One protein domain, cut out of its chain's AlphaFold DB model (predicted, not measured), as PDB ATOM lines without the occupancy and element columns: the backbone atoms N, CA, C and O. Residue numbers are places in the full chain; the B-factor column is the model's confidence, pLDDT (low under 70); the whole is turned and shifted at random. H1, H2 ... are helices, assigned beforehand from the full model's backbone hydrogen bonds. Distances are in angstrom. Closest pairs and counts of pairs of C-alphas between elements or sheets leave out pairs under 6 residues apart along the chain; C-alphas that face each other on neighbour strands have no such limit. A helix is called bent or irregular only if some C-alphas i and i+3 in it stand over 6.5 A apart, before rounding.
ATOM      1  N   ASP A  79       0.300  39.563 -25.130       95.56
ATOM      2  CA  ASP A  79       0.939  38.822 -24.041       95.56
ATOM      3  C   ASP A  79      -0.071  38.347 -22.981       95.56
ATOM      4  O   ASP A  79       0.066  37.255 -22.431       95.56
ATOM      5  N   ALA A  80      -1.104  39.146 -22.703       94.00
ATOM      6  CA  ALA A  80      -2.184  38.775 -21.800       94.00
ATOM      7  C   ALA A  80      -3.049  37.664 -22.409       94.00
ATOM      8  O   ALA A  80      -3.392  36.702 -21.718       94.00
ATOM      9  N   VAL A  81      -3.353  37.759 -23.708       93.00
ATOM     10  CA  VAL A  81      -4.078  36.709 -24.441       93.00
ATOM     11  C   VAL A  81      -3.304  35.393 -24.399       93.00
ATOM     12  O   VAL A  81      -3.893  34.354 -24.099       93.00
ATOM     13  N   ASP A  82      -1.995  35.429 -24.643       93.25
ATOM     14  CA  ASP A  82      -1.150  34.235 -24.665       93.25
ATOM     15  C   ASP A  82      -1.032  33.586 -23.283       93.25
ATOM     16  O   ASP A  82      -1.155  32.366 -23.166       93.25
ATOM     17  N   LYS A  83      -0.892  34.386 -22.217       93.88
ATOM     18  CA  LYS A  83      -0.885  33.888 -20.830       93.88
ATOM     19  C   LYS A  83      -2.191  33.181 -20.469       93.88
ATOM     20  O   LYS A  83      -2.161  32.073 -19.935       93.88
ATOM     21  N   VAL A  84      -3.337  33.796 -20.773       92.00
ATOM     22  CA  VAL A  84      -4.657  33.204 -20.490       92.00
ATOM     23  C   VAL A  84      -4.869  31.936 -21.315       92.00
ATOM     24  O   VAL A  84      -5.302  30.918 -20.779       92.00
ATOM     25  N   ARG A  85      -4.513  31.962 -22.603       92.00
ATOM     26  CA  ARG A  85      -4.592  30.799 -23.491       92.00
ATOM     27  C   ARG A  85      -3.763  29.633 -22.959       92.00
ATOM     28  O   ARG A  85      -4.283  28.526 -22.863       92.00
ATOM     29  N   ALA A  86      -2.511  29.883 -22.578       92.19
ATOM     30  CA  ALA A  86      -1.636  28.858 -22.020       92.19
ATOM     31  C   ALA A  86      -2.216  28.254 -20.731       92.19
ATOM     32  O   ALA A  86      -2.221  27.034 -20.581       92.19
ATOM     33  N   ALA A  87      -2.769  29.084 -19.839       91.44
ATOM     34  CA  ALA A  87      -3.398  28.618 -18.605       91.44
ATOM     35  C   ALA A  87      -4.630  27.730 -18.865       91.44
ATOM     36  O   ALA A  87      -4.787  26.683 -18.237       91.44
ATOM     37  N   LEU A  88      -5.485  28.112 -19.819       90.44
ATOM     38  CA  LEU A  88      -6.666  27.329 -20.189       90.44
ATOM     39  C   LEU A  88      -6.280  25.985 -20.812       90.44
ATOM     40  O   LEU A  88      -6.783  24.951 -20.385       90.44
ATOM     41  N   VAL A  89      -5.350  25.974 -21.769       90.06
ATOM     42  CA  VAL A  89      -4.901  24.738 -22.438       90.06
ATOM     43  C   VAL A  89      -4.185  23.793 -21.467       90.06
ATOM     44  O   VAL A  89      -4.350  22.580 -21.554       90.06
ATOM     45  N   ALA A  90      -3.438  24.328 -20.498       90.44
ATOM     46  CA  ALA A  90      -2.805  23.526 -19.450       90.44
ATOM     47  C   ALA A  90      -3.812  22.922 -18.451       90.44
ATOM     48  O   ALA A  90      -3.457  22.043 -17.663       90.44
ATOM     49  N   THR A  91      -5.067  23.379 -18.461       88.44
ATOM     50  CA  THR A  91      -6.101  22.888 -17.555       88.44
ATOM     51  C   THR A  91      -6.569  21.499 -17.999       88.44
ATOM     52  O   THR A  91      -7.266  21.345 -19.001       88.44
ATOM     53  N   GLY A  92      -6.216  20.476 -17.217       79.94
ATOM     54  CA  GLY A  92      -6.596  19.089 -17.487       79.94
ATOM     55  C   GLY A  92      -8.103  18.820 -17.379       79.94
ATOM     56  O   GLY A  92      -8.857  19.563 -16.742       79.94
ATOM     57  N   ARG A  93      -8.534  17.700 -17.973       78.38
ATOM     58  CA  ARG A  93      -9.931  17.228 -18.014       78.38
ATOM     59  C   ARG A  93     -10.627  17.224 -16.652       78.38
ATOM     60  O   ARG A  93     -11.806  17.541 -16.556       78.38
ATOM     61  N   ASP A  94      -9.891  16.884 -15.597       85.44
ATOM     62  CA  ASP A  94     -10.443  16.738 -14.252       85.44
ATOM     63  C   ASP A  94     -10.671  18.040 -13.487       85.44
ATOM     64  O   ASP A  94     -11.230  17.994 -12.385       85.44
ATOM     65  N   SER A  95     -10.280  19.181 -14.057       90.69
ATOM     66  CA  SER A  95     -10.514  20.480 -13.436       90.69
ATOM     67  C   SER A  95     -12.004  20.746 -13.219       90.69
ATOM     68  O   SER A  95     -12.863  20.342 -14.008       90.69
ATOM     69  N   PHE A  96     -12.307  21.481 -12.148       88.94
ATOM     70  CA  PHE A  96     -13.664  21.943 -11.866       88.94
ATOM     71  C   PHE A  96     -14.253  22.707 -13.059       88.94
ATOM     72  O   PHE A  96     -15.369  22.420 -13.475       88.94
ATOM     73  N   LEU A  97     -13.467  23.607 -13.663       86.19
ATOM     74  CA  LEU A  97     -13.883  24.400 -14.819       86.19
ATOM     75  C   LEU A  97     -14.334  23.520 -15.995       86.19
ATOM     76  O   LEU A  97     -15.438  23.697 -16.504       86.19
ATOM     77  N   ASN A  98     -13.508  22.556 -16.408       89.12
ATOM     78  CA  ASN A  98     -13.814  21.715 -17.566       89.12
ATOM     79  C   ASN A  98     -15.019  20.802 -17.296       89.12
ATOM     80  O   ASN A  98     -15.876  20.645 -18.165       89.12
ATOM     81  N   LYS A  99     -15.148  20.282 -16.067       88.19
ATOM     82  CA  LYS A  99     -16.315  19.497 -15.631       88.19
ATOM     83  C   LYS A  99     -17.603  20.314 -15.650       88.19
ATOM     84  O   LYS A  99     -18.602  19.833 -16.178       88.19
ATOM     85  N   SER A 100     -17.582  21.540 -15.127       84.88
ATOM     86  CA  SER A 100     -18.743  22.442 -15.128       84.88
ATOM     87  C   SER A 100     -19.174  22.853 -16.534       84.88
ATOM     88  O   SER A 100     -20.357  23.075 -16.771       84.88
ATOM     89  N   LEU A 101     -18.230  22.942 -17.470       82.00
ATOM     90  CA  LEU A 101     -18.509  23.242 -18.875       82.00
ATOM     91  C   LEU A 101     -18.790  21.989 -19.716       82.00
ATOM     92  O   LEU A 101     -19.117  22.116 -20.894       82.00
ATOM     93  N   HIS A 102     -18.680  20.795 -19.126       82.56
ATOM     94  CA  HIS A 102     -18.802  19.509 -19.813       82.56
ATOM     95  C   HIS A 102     -17.881  19.380 -21.045       82.56
ATOM     96  O   HIS A 102     -18.285  18.827 -22.069       82.56
ATOM     97  N   ILE A 103     -16.645  19.882 -20.942       84.25
ATOM     98  CA  ILE A 103     -15.606  19.778 -21.978       84.25
ATOM     99  C   ILE A 103     -14.451  18.894 -21.509       84.25
ATOM    100  O   ILE A 103     -14.149  18.822 -20.319       84.25
ATOM    101  N   ASP A 104     -13.766  18.248 -22.452       86.50
ATOM    102  CA  ASP A 104     -12.604  17.408 -22.135       86.50
ATOM    103  C   ASP A 104     -11.321  18.224 -21.911       86.50
ATOM    104  O   ASP A 104     -10.402  17.767 -21.231       86.50
ATOM    105  N   GLY A 105     -11.275  19.444 -22.442       88.69
ATOM    106  CA  GLY A 105     -10.153  20.365 -22.315       88.69
ATOM    107  C   GLY A 105     -10.306  21.565 -23.242       88.69
ATOM    108  O   GLY A 105     -11.217  21.613 -24.071       88.69
ATOM    109  N   TRP A 106      -9.404  22.531 -23.091       90.00
ATOM    110  CA  TRP A 106      -9.317  23.687 -23.977       90.00
ATOM    111  C   TRP A 106      -8.304  23.439 -25.086       90.00
ATOM    112  O   TRP A 106      -7.256  22.832 -24.870       90.00
ATOM    113  N   GLU A 107      -8.590  23.979 -26.263       89.00
ATOM    114  CA  GLU A 107      -7.694  23.948 -27.412       89.00
ATOM    115  C   GLU A 107      -7.441  25.356 -27.950       89.00
ATOM    116  O   GLU A 107      -8.140  26.324 -27.628       89.00
ATOM    117  N   ASN A 108      -6.424  25.477 -28.800       86.69
ATOM    118  CA  ASN A 108      -6.173  26.727 -29.494       86.69
ATOM    119  C   ASN A 108      -7.337  27.052 -30.432       86.69
ATOM    120  O   ASN A 108      -7.650  26.286 -31.339       86.69
ATOM    121  N   GLY A 109      -7.935  28.231 -30.241       82.56
ATOM    122  CA  GLY A 109      -9.015  28.698 -31.106       82.56
ATOM    123  C   GLY A 109      -8.605  28.727 -32.581       82.56
ATOM    124  O   GLY A 109      -7.577  29.308 -32.931       82.56
ATOM    125  N   ASN A 110      -9.440  28.132 -33.434       83.19
ATOM    126  CA  ASN A 110      -9.261  28.098 -34.880       83.19
ATOM    127  C   ASN A 110     -10.342  28.953 -35.574       83.19
ATOM    128  O   ASN A 110     -11.497  28.527 -35.664       83.19
ATOM    129  N   PRO A 111     -10.004  30.146 -36.100       81.31
ATOM    130  CA  PRO A 111     -10.983  31.018 -36.751       81.31
ATOM    131  C   PRO A 111     -11.538  30.429 -38.057       81.31
ATOM    132  O   PRO A 111     -12.636  30.800 -38.477       81.31
ATOM    133  N   LYS A 112     -10.823  29.488 -38.691       85.56
ATOM    134  CA  LYS A 112     -11.236  28.871 -39.958       85.56
ATOM    135  C   LYS A 112     -12.570  28.138 -39.821       85.56
ATOM    136  O   LYS A 112     -13.436  28.321 -40.670       85.56
ATOM    137  N   THR A 113     -12.765  27.390 -38.736       82.19
ATOM    138  CA  THR A 113     -13.987  26.602 -38.501       82.19
ATOM    139  C   THR A 113     -15.225  27.499 -38.383       82.19
ATOM    140  O   THR A 113     -16.287  27.187 -38.916       82.19
ATOM    141  N   TYR A 114     -15.088  28.663 -37.741       82.81
ATOM    142  CA  TYR A 114     -16.168  29.647 -37.641       82.81
ATOM    143  C   TYR A 114     -16.435  30.340 -38.981       82.81
ATOM    144  O   TYR A 114     -17.588  30.523 -39.361       82.81
ATOM    145  N   ALA A 115     -15.387  30.676 -39.738       86.50
ATOM    146  CA  ALA A 115     -15.538  31.247 -41.076       86.50
ATOM    147  C   ALA A 115     -16.186  30.262 -42.068       86.50
ATOM    148  O   ALA A 115     -16.925  30.670 -42.960       86.50
ATOM    149  N   GLU A 116     -15.916  28.963 -41.936       87.62
ATOM    150  CA  GLU A 116     -16.588  27.904 -42.699       87.62
ATOM    151  C   GLU A 116     -18.069  27.804 -42.345       87.62
ATOM    152  O   GLU A 116     -18.894  27.770 -43.256       87.62
ATOM    153  N   LEU A 117     -18.415  27.856 -41.054       83.69
ATOM    154  CA  LEU A 117     -19.812  27.906 -40.623       83.69
ATOM    155  C   LEU A 117     -20.545  29.113 -41.222       83.69
ATOM    156  O   LEU A 117     -21.650  28.960 -41.736       83.69
ATOM    157  N   LEU A 118     -19.944  30.304 -41.159       85.69
ATOM    158  CA  LEU A 118     -20.550  31.521 -41.705       85.69
ATOM    159  C   LEU A 118     -20.750  31.413 -43.221       85.69
ATOM    160  O   LEU A 118     -21.840  31.686 -43.713       85.69
ATOM    161  N   ARG A 119     -19.744  30.916 -43.952       88.44
ATOM    162  CA  ARG A 119     -19.865  30.673 -45.398       88.44
ATOM    163  C   ARG A 119     -20.954  29.660 -45.731       88.44
ATOM    164  O   ARG A 119     -21.692  29.870 -46.688       88.44
ATOM    165  N   TRP A 120     -21.067  28.580 -44.958       85.81
ATOM    166  CA  TRP A 120     -22.154  27.620 -45.128       85.81
ATOM    167  C   TRP A 120     -23.506  28.296 -44.884       85.81
ATOM    168  O   TRP A 120     -24.385  28.177 -45.729       85.81
ATOM    169  N   LEU A 121     -23.664  29.073 -43.809       83.81
ATOM    170  CA  LEU A 121     -24.908  29.797 -43.517       83.81
ATOM    171  C   LEU A 121     -25.328  30.773 -44.625       83.81
ATOM    172  O   LEU A 121     -26.524  30.904 -44.875       83.81
ATOM    173  N   ASP A 122     -24.370  31.431 -45.276       85.50
ATOM    174  CA  ASP A 122     -24.633  32.402 -46.346       85.50
ATOM    175  C   ASP A 122     -24.844  31.749 -47.723       85.50
ATOM    176  O   ASP A 122     -25.412  32.365 -48.629       85.50
ATOM    177  N   ALA A 123     -24.408  30.498 -47.905       84.19
ATOM    178  CA  ALA A 123     -24.677  29.753 -49.128       84.19
ATOM    179  C   ALA A 123     -26.184  29.501 -49.283       84.19
ATOM    180  O   ALA A 123     -26.892  29.248 -48.302       84.19
TER     181      ALA A 123
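What this domain is: This is residues 79 to 123 of the 125 residues of an uncharacterized protein of Thiomonas sp. 13-66-29 (UniProt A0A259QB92). The longest helix, H3, sticks out as a free arm at one end of an open, flat shape, and at the other end a bend of loops joins H1 to the short helix H2. The link after H2, residues 101 to 110, leads back past the end of H1 and out to H3, while residues 79 to 84 of H1 stick out as a second free arm. The printed part has 45 residues with three named helices, in the order H1, H2, H3, and no named strand; the class is all helix. It is only just loose, close to extended, with a radius of gyration of the C-alphas of 13.9 A, and its C-alphas span 40 by 28 by 10 A.

Where its parts are: H3 holds residues 111 to 122, 12 residues, and measures 16.7 A from first to last C-alpha. It begins at C-alpha 111, at (-10.983, 31.018, -36.751), and ends at C-alpha 122, at (-24.633, 32.402, -46.346), with x and z both falling along it. H2 holds residues 96 to 100, from Phe 96 to Ser 100, with C-alpha 96 at (-13.664, 21.943, -11.866). H1 holds residues 79 to 89, 11 residues and 15.3 A from first to last C-alpha. It begins at C-alpha 79, at (0.939, 38.822, -24.041), and ends at C-alpha 89, at (-4.901, 24.738, -22.438), with y falling along it.

How they stand to each other: H3 touches no helix. Residues 110 to 123, of which 111 to 122 belong to H3, stand free: no C-alpha 8 or more residues away along the chain comes within 10 A of theirs. H3 and H2 are apart, with no C-alpha of the one within 8 A of the other, and a short link of 10 residues joins them. H2 and H1 are apart too, joined by a short link of 6 residues. H1 and H3 are also apart. Residues 79 to 84 of H1 stand free. In H1, H2 and H3 every O i to N i+4 pair of the backbone is within hydrogen-bond range. No helix is bent or irregular.

The domain as a whole: The two C-alphas farthest apart are those of Asp 94 and Ala 123, 39.9 A. The first and last printed C-alphas, those of Asp 79 and Ala 123, are 37.0 A apart. The outline is flat. The printed part has no cut, and neither link is long. The mean pLDDT of the printed part is 87.3, and no printed residue is under 70 in this model.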